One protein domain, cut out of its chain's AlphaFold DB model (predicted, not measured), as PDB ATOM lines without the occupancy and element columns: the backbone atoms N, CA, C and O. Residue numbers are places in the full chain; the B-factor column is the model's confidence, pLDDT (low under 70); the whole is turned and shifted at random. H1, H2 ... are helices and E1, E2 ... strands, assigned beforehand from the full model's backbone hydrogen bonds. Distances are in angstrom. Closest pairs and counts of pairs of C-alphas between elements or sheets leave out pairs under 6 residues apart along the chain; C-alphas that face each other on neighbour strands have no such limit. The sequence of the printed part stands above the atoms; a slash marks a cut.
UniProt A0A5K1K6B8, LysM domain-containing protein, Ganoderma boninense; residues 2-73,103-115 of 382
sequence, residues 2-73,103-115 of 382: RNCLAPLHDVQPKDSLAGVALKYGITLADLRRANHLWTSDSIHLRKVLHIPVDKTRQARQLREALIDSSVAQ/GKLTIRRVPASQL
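This is residues 2 to 73 and 103 to 115 of the 382 residues of the protein "LysM domain-containing protein" of Ganoderma boninense (UniProt A0A5K1K6B8). With little regular structure, this is a short two-strand ladder, E1 and E2, near the middle, with the small perpendicular helices H1 and H2 towards one end and the longer H3 towards the other. Of 85 printed residues, 33 are in named elements, mostly helix, ordered E1, H1, H2, E2, H3; the sheet, E1 - E2, is antiparallel. It is compact, radius of gyration of the C-alphas 12.8 A, spanning 38 by 27 by 23 A.

Find C-alpha 8 at (-117.689, -188.255, 316.205), where E1, residues 8 to 10, begins. Next come H1, 17 to 24, 10.8 A long; H2, 28 to 33; E2, 48 to 50; and H3, 59 to 71, 18.7 A, ending at (-122.469, -172.338, 309.894).

Between E1 and E2, N 9 and O 49 are 3.0 A apart, within hydrogen-bond range. H1 and H2 touch, about perpendicular at 83 degrees; their closest C-alphas, Ala 21 and Leu 28, are 5.8 A apart. H3 touches no helix. In H1, H2 and H3 every O i to N i+4 pair is within hydrogen-bond range.

Residues 74 to 102 are not printed, a 12.3 A gap between C-alphas 73 and 103. The H2 to E2 link is long. Look for pLDDT under 70 at 2 to 7, 57 to 73, 103 to 110 and 112 to 115.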
ATOM      1  N   ARG A   2    -115.652-189.160 297.498       43.34
ATOM      2  CA  ARG A   2    -116.845-189.001 298.355       43.34
ATOM      3  C   ARG A   2    -116.386-188.577 299.750       43.34
ATOM      4  O   ARG A   2    -115.716-189.354 300.422       43.34
ATOM      5  N   ASN A   3    -116.713-187.354 300.162       41.00
ATOM      6  CA  ASN A   3    -116.315-186.822 301.465       41.00
ATOM      7  C   ASN A   3    -117.330-187.257 302.531       41.00
ATOM      8  O   ASN A   3    -118.373-186.628 302.704       41.00
ATOM      9  N   CYS A   4    -117.035-188.354 303.224       50.38
ATOM     10  CA  CYS A   4    -117.890-188.896 304.274       50.38
ATOM     11  C   CYS A   4    -117.778-188.052 305.556       50.38
ATOM     12  O   CYS A   4    -116.850-188.233 306.343       50.38
ATOM     13  N   LEU A   5    -118.724-187.136 305.781       57.56
ATOM     14  CA  LEU A   5    -118.896-186.484 307.082       57.56
ATOM     15  C   LEU A   5    -119.505-187.487 308.070       57.56
ATOM     16  O   LEU A   5    -120.715-187.701 308.064       57.56
ATOM     17  N   ALA A   6    -118.668-188.105 308.902       62.53
ATOM     18  CA  ALA A   6    -119.105-188.954 310.005       62.53
ATOM     19  C   ALA A   6    -119.086-188.158 311.324       62.53
ATOM     20  O   ALA A   6    -118.029-187.634 311.687       62.53
ATOM     21  N   PRO A   7    -120.211-188.058 312.063       69.62
ATOM     22  CA  PRO A   7    -120.188-187.535 313.420       69.62
ATOM     23  C   PRO A   7    -119.266-188.375 314.311       69.62
ATOM     24  O   PRO A   7    -119.302-189.610 314.294       69.62
ATOM     25  N   LEU A   8    -118.468-187.681 315.117       82.88
ATOM     26  CA  LEU A   8    -117.689-188.255 316.205       82.88
ATOM     27  C   LEU A   8    -118.351-187.837 317.517       82.88
ATOM     28  O   LEU A   8    -118.515-186.646 317.779       82.88
ATOM     29  N   HIS A   9    -118.761-188.816 318.317       83.62
ATOM     30  CA  HIS A   9    -119.377-188.587 319.619       83.62
ATOM     31  C   HIS A   9    -118.366-188.902 320.726       83.62
ATOM     32  O   HIS A   9    -117.849-190.017 320.787       83.62
ATOM     33  N   ASP A  10    -118.077-187.910 321.571       87.38
ATOM     34  CA  ASP A  10    -117.229-188.051 322.756       87.38
ATOM     35  C   ASP A  10    -118.027-188.774 323.852       87.38
ATOM     36  O   ASP A  10    -119.051-188.269 324.309       87.38
ATOM     37  N   VAL A  11    -117.579-189.969 324.234       87.06
ATOM     38  CA  VAL A  11    -118.277-190.878 325.151       87.06
ATOM     39  C   VAL A  11    -118.169-190.348 326.578       87.06
ATOM     40  O   VAL A  11    -117.097-190.362 327.187       87.06
ATOM     41  N   GLN A  12    -119.294-189.924 327.142       88.06
ATOM     42  CA  GLN A  12    -119.388-189.506 328.536       88.06
ATOM     43  C   GLN A  12    -119.546-190.733 329.452       88.06
ATOM     44  O   GLN A  12    -120.141-191.727 329.047       88.06
ATOM     45  N   PRO A  13    -119.126-190.677 330.732       83.50
ATOM     46  CA  PRO A  13    -119.266-191.795 331.683       83.50
ATOM     47  C   PRO A  13    -120.721-192.116 332.094       83.50
ATOM     48  O   PRO A  13    -120.952-192.935 332.983       83.50
ATOM     49  N   LYS A  14    -121.705-191.432 331.494       87.69
ATOM     50  CA  LYS A  14    -123.146-191.698 331.625       87.69
ATOM     51  C   LYS A  14    -123.747-192.301 330.347       87.69
ATOM     52  O   LYS A  14    -124.922-192.662 330.356       87.69
ATOM     53  N   ASP A  15    -122.979-192.399 329.260       86.81
ATOM     54  CA  ASP A  15    -123.468-192.922 327.990       86.81
ATOM     55  C   ASP A  15    -123.531-194.450 328.012       86.81
ATOM     56  O   ASP A  15    -122.598-195.153 328.392       86.81
ATOM     57  N   SER A  16    -124.649-194.988 327.536       90.69
ATOM     58  CA  SER A  16    -124.782-196.409 327.218       90.69
ATOM     59  C   SER A  16    -124.745-196.582 325.709       90.69
ATOM     60  O   SER A  16    -125.318-195.771 324.984       90.69
ATOM     61  N   LEU A  17    -124.166-197.681 325.219       88.88
ATOM     62  CA  LEU A  17    -124.187-198.020 323.792       88.88
ATOM     63  C   LEU A  17    -125.620-198.047 323.225       88.88
ATOM     64  O   LEU A  17    -125.834-197.650 322.084       88.88
ATOM     65  N   ALA A  18    -126.603-198.447 324.042       89.00
ATOM     66  CA  ALA A  18    -128.022-198.383 323.692       89.00
ATOM     67  C   ALA A  18    -128.574-196.945 323.709       89.00
ATOM     68  O   ALA A  18    -129.306-196.567 322.800       89.00
ATOM     69  N   GLY A  19    -128.188-196.122 324.690       89.62
ATOM     70  CA  GLY A  19    -128.576-194.707 324.755       89.62
ATOM     71  C   GLY A  19    -128.033-193.893 323.577       89.62
ATOM     72  O   GLY A  19    -128.768-193.120 322.970       89.62
ATOM     73  N   VAL A  20    -126.783-194.140 323.180       88.06
ATOM     74  CA  VAL A  20    -126.148-193.542 321.996       88.06
ATOM     75  C   VAL A  20    -126.808-194.049 320.708       88.06
ATOM     76  O   VAL A  20    -127.148-193.246 319.840       88.06
ATOM     77  N   ALA A  21    -127.073-195.356 320.589       88.31
ATOM     78  CA  ALA A  21    -127.809-195.915 319.451       88.31
ATOM     79  C   ALA A  21    -129.206-195.283 319.286       88.31
ATOM     80  O   ALA A  21    -129.601-194.964 318.164       88.31
ATOM     81  N   LEU A  22    -129.914-195.023 320.393       88.19
ATOM     82  CA  LEU A  22    -131.190-194.305 320.401       88.19
ATOM     83  C   LEU A  22    -131.029-192.812 320.058       88.19
ATOM     84  O   LEU A  22    -131.757-192.331 319.194       88.19
ATOM     85  N   LYS A  23    -130.051-192.096 320.646       85.25
ATOM     86  CA  LYS A  23    -129.781-190.662 320.379       85.25
ATOM     87  C   LYS A  23    -129.540-190.375 318.892       85.25
ATOM     88  O   LYS A  23    -129.923-189.312 318.414       85.25
ATOM     89  N   TYR A  24    -128.935-191.316 318.165       84.38
ATOM     90  CA  TYR A  24    -128.639-191.177 316.733       84.38
ATOM     91  C   TYR A  24    -129.542-192.019 315.812       84.38
ATOM     92  O   TYR A  24    -129.401-191.953 314.593       84.38
ATOM     93  N   GLY A  25    -130.480-192.803 316.353       85.94
ATOM     94  CA  GLY A  25    -131.399-193.632 315.565       85.94
ATOM     95  C   GLY A  25    -130.705-194.690 314.692       85.94
ATOM     96  O   GLY A  25    -131.049-194.822 313.516       85.94
ATOM     97  N   ILE A  26    -129.725-195.412 315.250       89.31
ATOM     98  CA  ILE A  26    -128.958-196.495 314.596       89.31
ATOM     99  C   ILE A  26    -129.251-197.825 315.300       89.31
ATOM    100  O   ILE A  26    -129.471-197.856 316.509       89.31
ATOM    101  N   THR A  27    -129.199-198.952 314.582       90.81
ATOM    102  CA  THR A  27    -129.226-200.273 315.230       90.81
ATOM    103  C   THR A  27    -127.971-200.495 316.090       90.81
ATOM    104  O   THR A  27    -126.857-200.101 315.728       90.81
ATOM    105  N   LEU A  28    -128.116-201.195 317.220       90.62
ATOM    106  CA  LEU A  28    -126.980-201.525 318.092       90.62
ATOM    107  C   LEU A  28    -125.909-202.353 317.349       90.62
ATOM    108  O   LEU A  28    -124.714-202.196 317.594       90.62
ATOM    109  N   ALA A  29    -126.332-203.206 316.411       89.88
ATOM    110  CA  ALA A  29    -125.459-204.039 315.586       89.88
ATOM    111  C   ALA A  29    -124.668-203.231 314.541       89.88
ATOM    112  O   ALA A  29    -123.503-203.533 314.277       89.88
ATOM    113  N   ASP A  30    -125.258-202.187 313.954       88.81
ATOM    114  CA  ASP A  30    -124.556-201.288 313.034       88.81
ATOM    115  C   ASP A  30    -123.586-200.362 313.755       88.81
ATOM    116  O   ASP A  30    -122.472-200.172 313.264       88.81
ATOM    117  N   LEU A  31    -123.960-199.857 314.933       88.81
ATOM    118  CA  LEU A  31    -123.075-199.040 315.758       88.81
ATOM    119  C   LEU A  31    -121.869-199.855 316.259       88.81
ATOM    120  O   LEU A  31    -120.733-199.394 316.143       88.81
ATOM    121  N   ARG A  32    -122.087-201.099 316.713       89.94
ATOM    122  CA  ARG A  32    -121.009-202.053 317.042       89.94
ATOM    123  C   ARG A  32    -120.101-202.332 315.845       89.94
ATOM    124  O   ARG A  32    -118.884-202.196 315.955       89.94
ATOM    125  N   ARG A  33    -120.682-202.671 314.688       88.88
ATOM    126  CA  ARG A  33    -119.934-203.033 313.469       88.88
ATOM    127  C   ARG A  33    -119.123-201.866 312.902       88.88
ATOM    128  O   ARG A  33    -117.996-202.084 312.484       88.88
ATOM    129  N   ALA A  34    -119.646-200.640 312.949       86.88
ATOM    130  CA  ALA A  34    -118.952-199.430 312.491       86.88
ATOM    131  C   ALA A  34    -117.841-198.929 313.434       86.88
ATOM    132  O   ALA A  34    -117.140-197.979 313.083       86.88
ATOM    133  N   ASN A  35    -117.695-199.545 314.613       89.25
ATOM    134  CA  ASN A  35    -116.663-199.222 315.598       89.25
ATOM    135  C   ASN A  35    -115.746-200.407 315.929       89.25
ATOM    136  O   ASN A  35    -114.755-200.210 316.619       89.25
ATOM    137  N   HIS A  36    -116.066-201.632 315.507       88.94
ATOM    138  CA  HIS A  36    -115.437-202.857 316.019       88.94
ATOM    139  C   HIS A  36    -115.575-202.961 317.556       88.94
ATOM    140  O   HIS A  36    -114.584-202.960 318.284       88.94
ATOM    141  N   LEU A  37    -116.817-202.960 318.052       88.88
ATOM    142  CA  LEU A  37    -117.160-203.337 319.433       88.88
ATOM    143  C   LEU A  37    -117.837-204.713 319.430       88.88
ATOM    144  O   LEU A  37    -118.767-204.939 318.650       88.88
ATOM    145  N   TRP A  38    -117.416-205.610 320.315       88.31
ATOM    146  CA  TRP A  38    -118.092-206.881 320.571       88.31
ATOM    147  C   TRP A  38    -119.351-206.709 321.436       88.31
ATOM    148  O   TRP A  38    -119.685-205.624 321.923       88.31
ATOM    149  N   THR A  39    -120.101-207.799 321.618       86.62
ATOM    150  CA  THR A  39    -121.341-207.804 322.413       86.62
ATOM    151  C   THR A  39    -121.095-207.469 323.886       86.62
ATOM    152  O   THR A  39    -121.916-206.780 324.491       86.62
ATOM    153  N   SER A  40    -119.957-207.900 324.431       87.31
ATOM    154  CA  SER A  40    -119.564-207.703 325.832       87.31
ATOM    155  C   SER A  40    -118.796-206.400 326.091       87.31
ATOM    156  O   SER A  40    -118.517-206.083 327.246       87.31
ATOM    157  N   ASP A  41    -118.438-205.646 325.047       86.75
ATOM    158  CA  ASP A  41    -117.590-204.461 325.187       86.75
ATOM    159  C   ASP A  41    -118.364-203.286 325.794       86.75
ATOM    160  O   ASP A  41    -119.406-202.860 325.284       86.75
ATOM    161  N   SER A  42    -117.809-202.708 326.859       86.38
ATOM    162  CA  SER A  42    -118.302-201.453 327.425       86.38
ATOM    163  C   SER A  42    -117.924-200.278 326.520       86.38
ATOM    164  O   SER A  42    -116.766-200.138 326.128       86.38
ATOM    165  N   ILE A  43    -118.879-199.392 326.224       88.38
ATOM    166  CA  ILE A  43    -118.636-198.188 325.408       88.38
ATOM    167  C   ILE A  43    -117.524-197.301 326.001       88.38
ATOM    168  O   ILE A  43    -116.711-196.758 325.257       88.38
ATOM    169  N   HIS A  44    -117.409-197.265 327.332       87.44
ATOM    170  CA  HIS A  44    -116.383-196.531 328.080       87.44
ATOM    171  C   HIS A  44    -114.937-197.009 327.836       87.44
ATOM    172  O   HIS A  44    -113.997-196.345 328.263       87.44
ATOM    173  N   LEU A  45    -114.730-198.131 327.130       85.50
ATOM    174  CA  LEU A  45    -113.404-198.557 326.660       85.50
ATOM    175  C   LEU A  45    -112.811-197.597 325.612       85.50
ATOM    176  O   LEU A  45    -111.621-197.683 325.306       85.50
ATOM    177  N   ARG A  46    -113.615-196.689 325.037       83.62
ATOM    178  CA  ARG A  46    -113.165-195.686 324.064       83.62
ATOM    179  C   ARG A  46    -113.678-194.301 324.420       83.62
ATOM    180  O   ARG A  46    -114.801-194.140 324.870       83.62
ATOM    181  N   LYS A  47    -112.843-193.296 324.147       83.94
ATOM    182  CA  LYS A  47    -113.191-191.878 324.323       83.94
ATOM    183  C   LYS A  47    -114.126-191.362 323.230       83.94
ATOM    184  O   LYS A  47    -114.926-190.484 323.491       83.94
ATOM    185  N   VAL A  48    -114.025-191.893 322.012       87.12
ATOM    186  CA  VAL A  48    -114.784-191.407 320.851       87.12
ATOM    187  C   VAL A  48    -115.425-192.579 320.119       87.12
ATOM    188  O   VAL A  48    -114.779-193.610 319.911       87.12
ATOM    189  N   LEU A  49    -116.679-192.397 319.710       87.75
ATOM    190  CA  LEU A  49    -117.454-193.337 318.910       87.75
ATOM    191  C   LEU A  49    -117.743-192.750 317.519       87.75
ATOM    192  O   LEU A  49    -118.177-191.604 317.386       87.75
ATOM    193  N   HIS A  50    -117.508-193.549 316.481       88.12
ATOM    194  CA  HIS A  50    -117.743-193.216 315.079       88.12
ATOM    195  C   HIS A  50    -119.182-193.574 314.675       88.12
ATOM    196  O   HIS A  50    -119.617-194.717 314.836       88.12
ATOM    197  N   ILE A  51    -119.937-192.600 314.165       88.88
ATOM    198  CA  ILE A  51    -121.378-192.732 313.916       88.88
ATOM    199  C   ILE A  51    -121.638-192.837 312.401       88.88
ATOM    200  O   ILE A  51    -121.456-191.855 311.679       88.88
ATOM    201  N   PRO A  52    -122.088-193.995 311.876       82.75
ATOM    202  CA  PRO A  52    -122.376-194.149 310.452       82.75
ATOM    203  C   PRO A  52    -123.714-193.484 310.080       82.75
ATOM    204  O   PRO A  52    -124.760-194.130 310.098       82.75
ATOM    205  N   VAL A  53    -123.687-192.198 309.708       80.38
ATOM    206  CA  VAL A  53    -124.892-191.440 309.291       80.38
ATOM    207  C   VAL A  53    -125.655-192.070 308.129       80.38
ATOM    208  O   VAL A  53    -126.866-191.933 308.071       80.38
ATOM    209  N   ASP A  54    -125.004-192.826 307.246       76.50
ATOM    210  CA  ASP A  54    -125.688-193.532 306.149       76.50
ATOM    211  C   ASP A  54    -126.551-194.723 306.618       76.50
ATOM    212  O   ASP A  54    -127.201-195.375 305.806       76.50
ATOM    213  N   LYS A  55    -126.566-195.008 307.928       74.94
ATOM    214  CA  LYS A  55    -127.393-196.035 308.581       74.94
ATOM    215  C   LYS A  55    -128.305-195.483 309.681       74.94
ATOM    216  O   LYS A  55    -128.955-196.261 310.376       74.94
ATOM    217  N   THR A  56    -128.337-194.167 309.888       77.62
ATOM    218  CA  THR A  56    -129.274-193.555 310.836       77.62
ATOM    219  C   THR A  56    -130.645-193.438 310.170       77.62
ATOM    220  O   THR A  56    -130.762-192.986 309.030       77.62
ATOM    221  N   ARG A  57    -131.731-193.772 310.878       68.31
ATOM    222  CA  ARG A  57    -133.097-193.529 310.360       68.31
ATOM    223  C   ARG A  57    -133.378-192.031 310.151       68.31
ATOM    224  O   ARG A  57    -134.271-191.663 309.397       68.31
ATOM    225  N   GLN A  58    -132.588-191.174 310.799       65.81
ATOM    226  CA  GLN A  58    -132.624-189.715 310.708       65.81
ATOM    227  C   GLN A  58    -131.428-189.145 309.915       65.81
ATOM    228  O   GLN A  58    -130.978-188.038 310.193       65.81
ATOM    229  N   ALA A  59    -130.902-189.872 308.917       64.56
ATOM    230  CA  ALA A  59    -129.729-189.465 308.121       64.56
ATOM    231  C   ALA A  59    -129.835-188.066 307.507       64.56
ATOM    232  O   ALA A  59    -128.819-187.393 307.330       64.56
ATOM    233  N   ARG A  60    -131.060-187.627 307.203       60.62
ATOM    234  CA  ARG A  60    -131.353-186.275 306.738       60.62
ATOM    235  C   ARG A  60    -131.315-185.255 307.883       60.62
ATOM    236  O   ARG A  60    -130.446-184.392 307.850       60.62
ATOM    237  N   GLN A  61    -132.143-185.421 308.923       63.62
ATOM    238  CA  GLN A  61    -132.158-184.555 310.115       63.62
ATOM    239  C   GLN A  61    -130.766-184.361 310.733       63.62
ATOM    240  O   GLN A  61    -130.385-183.243 311.060       63.62
ATOM    241  N   LEU A  62    -129.989-185.440 310.874       63.97
ATOM    242  CA  LEU A  62    -128.640-185.374 311.435       63.97
ATOM    243  C   LEU A  62    -127.657-184.672 310.493       63.97
ATOM    244  O   LEU A  62    -126.779-183.969 310.978       63.97
ATOM    245  N   ARG A  63    -127.797-184.808 309.166       62.50
ATOM    246  CA  ARG A  63    -126.994-184.030 308.207       62.50
ATOM    247  C   ARG A  63    -127.360-182.548 308.240       62.50
ATOM    248  O   ARG A  63    -126.452-181.730 308.278       62.50
ATOM    249  N   GLU A  64    -128.645-182.211 308.276       61.38
ATOM    250  CA  GLU A  64    -129.124-180.827 308.373       61.38
ATOM    251  C   GLU A  64    -128.648-180.176 309.691       61.38
ATOM    252  O   GLU A  64    -128.031-179.117 309.645       61.38
ATOM    253  N   ALA A  65    -128.761-180.863 310.836       61.19
ATOM    254  CA  ALA A  65    -128.239-180.382 312.122       61.19
ATOM    255  C   ALA A  65    -126.697-180.271 312.177       61.19
ATOM    256  O   ALA A  65    -126.170-179.345 312.795       61.19
ATOM    257  N   LEU A  66    -125.952-181.182 311.529       61.72
ATOM    258  CA  LEU A  66    -124.488-181.074 311.411       61.72
ATOM    259  C   LEU A  66    -124.049-179.914 310.503       61.72
ATOM    260  O   LEU A  66    -122.963-179.376 310.708       61.72
ATOM    261  N   ILE A  67    -124.852-179.560 309.496       61.94
ATOM    262  CA  ILE A  67    -124.588-178.420 308.608       61.94
ATOM    263  C   ILE A  67    -124.852-177.114 309.358       61.94
ATOM    264  O   ILE A  67    -123.966-176.266 309.395       61.94
ATOM    265  N   ASP A  68    -126.002-176.993 310.021       51.25
ATOM    266  CA  ASP A  68    -126.389-175.832 310.835       51.25
ATOM    267  C   ASP A  68    -125.341-175.525 311.926       51.25
ATOM    268  O   ASP A  68    -124.756-174.439 311.970       51.25
ATOM    269  N   SER A  69    -124.939-176.559 312.678       53.09
ATOM    270  CA  SER A  69    -123.853-176.495 313.675       53.09
ATOM    271  C   SER A  69    -122.480-176.101 313.101       53.09
ATOM    272  O   SER A  69    -121.565-175.813 313.866       53.09
ATOM    273  N   SER A  70    -122.302-176.127 311.774       48.72
ATOM    274  CA  SER A  70    -121.058-175.733 311.094       48.72
ATOM    275  C   SER A  70    -121.105-174.346 310.445       48.72
ATOM    276  O   SER A  70    -120.055-173.835 310.059       48.72
ATOM    277  N   VAL A  71    -122.289-173.730 310.347       48.00
ATOM    278  CA  VAL A  71    -122.469-172.338 309.894       48.00
ATOM    279  C   VAL A  71    -122.352-171.371 311.075       48.00
ATOM    280  O   VAL A  71    -121.752-170.310 310.939       48.00
ATOM    281  N   ALA A  72    -122.799-171.773 312.268       47.53
ATOM    282  CA  ALA A  72    -122.690-170.990 313.506       47.53
ATOM    283  C   ALA A  72    -121.250-170.831 314.067       47.53
ATOM    284  O   ALA A  72    -121.082-170.462 315.229       47.53
ATOM    285  N   GLN A  73    -120.209-171.120 313.275       43.19
ATOM    286  CA  GLN A  73    -118.799-170.954 313.658       43.19
ATOM    287  C   GLN A  73    -117.987-170.132 312.636       43.19
ATOM    288  O   GLN A  73    -116.788-170.354 312.451       43.19
ATOM    289  N   GLY A 103    -123.975-179.571 322.199       45.28
ATOM    290  CA  GLY A 103    -122.799-178.703 322.368       45.28
ATOM    291  C   GLY A 103    -121.494-179.387 322.808       45.28
ATOM    292  O   GLY A 103    -120.558-178.705 323.216       45.28
ATOM    293  N   LYS A 104    -121.408-180.722 322.731       51.22
ATOM    294  CA  LYS A 104    -120.218-181.511 323.083       51.22
ATOM    295  C   LYS A 104    -119.851-182.602 322.060       51.22
ATOM    296  O   LYS A 104    -119.231-183.604 322.409       51.22
ATOM    297  N   LEU A 105    -120.194-182.427 320.779       52.66
ATOM    298  CA  LEU A 105    -119.621-183.241 319.696       52.66
ATOM    299  C   LEU A 105    -118.379-182.558 319.106       52.66
ATOM    300  O   LEU A 105    -118.478-181.550 318.412       52.66
ATOM    301  N   THR A 106    -117.196-183.133 319.327       54.47
ATOM    302  CA  THR A 106    -115.932-182.629 318.767       54.47
ATOM    303  C   THR A 106    -115.740-183.106 317.322       54.47
ATOM    304  O   THR A 106    -114.994-184.044 317.033       54.47
ATOM    305  N   ILE A 107    -116.429-182.449 316.381       56.22
ATOM    306  CA  ILE A 107    -116.405-182.784 314.945       56.22
ATOM    307  C   ILE A 107    -115.006-182.531 314.349       56.22
ATOM    308  O   ILE A 107    -114.688-181.446 313.864       56.22
ATOM    309  N   ARG A 108    -114.150-183.560 314.344       65.12
ATOM    310  CA  ARG A 108    -112.833-183.524 313.689       65.12
ATOM    311  C   ARG A 108    -112.908-184.112 312.281       65.12
ATOM    312  O   ARG A 108    -113.229-185.283 312.107       65.12
ATOM    313  N   ARG A 109    -112.541-183.318 311.269       55.41
ATOM    314  CA  ARG A 109    -112.359-183.796 309.886       55.41
ATOM    315  C   ARG A 109    -111.117-184.691 309.803       55.41
ATOM    316  O   ARG A 109    -109.995-184.194 309.795       55.41
ATOM    317  N   VAL A 110    -111.331-186.003 309.733       61.91
ATOM    318  CA  VAL A 110    -110.286-187.020 309.531       61.91
ATOM    319  C   VAL A 110    -110.234-187.396 308.040       61.91
ATOM    320  O   VAL A 110    -111.266-187.780 307.489       61.91
ATOM    321  N   PRO A 111    -109.079-187.290 307.350       70.19
ATOM    322  CA  PRO A 111    -108.936-187.757 305.972       70.19
ATOM    323  C   PRO A 111    -109.215-189.259 305.841       70.19
ATOM    324  O   PRO A 111    -108.808-190.046 306.693       70.19
ATOM    325  N   ALA A 112    -109.838-189.689 304.739       55.41
ATOM    326  CA  ALA A 112    -110.195-191.099 304.532       55.41
ATOM    327  C   ALA A 112    -108.988-192.064 304.577       55.41
ATOM    328  O   ALA A 112    -109.139-193.214 304.980       55.41
ATOM    329  N   SER A 113    -107.783-191.585 304.246       57.44
ATOM    330  CA  SER A 113    -106.517-192.327 304.369       57.44
ATOM    331  C   SER A 113    -106.101-192.648 305.811       57.44
ATOM    332  O   SER A 113    -105.271-193.526 306.020       57.44
ATOM    333  N   GLN A 114    -106.672-191.970 306.812       60.69
ATOM    334  CA  GLN A 114    -106.480-192.272 308.238       60.69
ATOM    335  C   GLN A 114    -107.566-193.212 308.795       60.69
ATOM    336  O   GLN A 114    -107.459-193.661 309.932       60.69
ATOM    337  N   LEU A 115    -108.600-193.530 308.003       59.75
ATOM    338  CA  LEU A 115    -109.651-194.500 308.343       59.75
ATOM    339  C   LEU A 115    -109.410-195.882 307.707       59.75
ATOM    340  O   LEU A 115    -110.000-196.874 308.133       59.75
TER     341      LEU A 115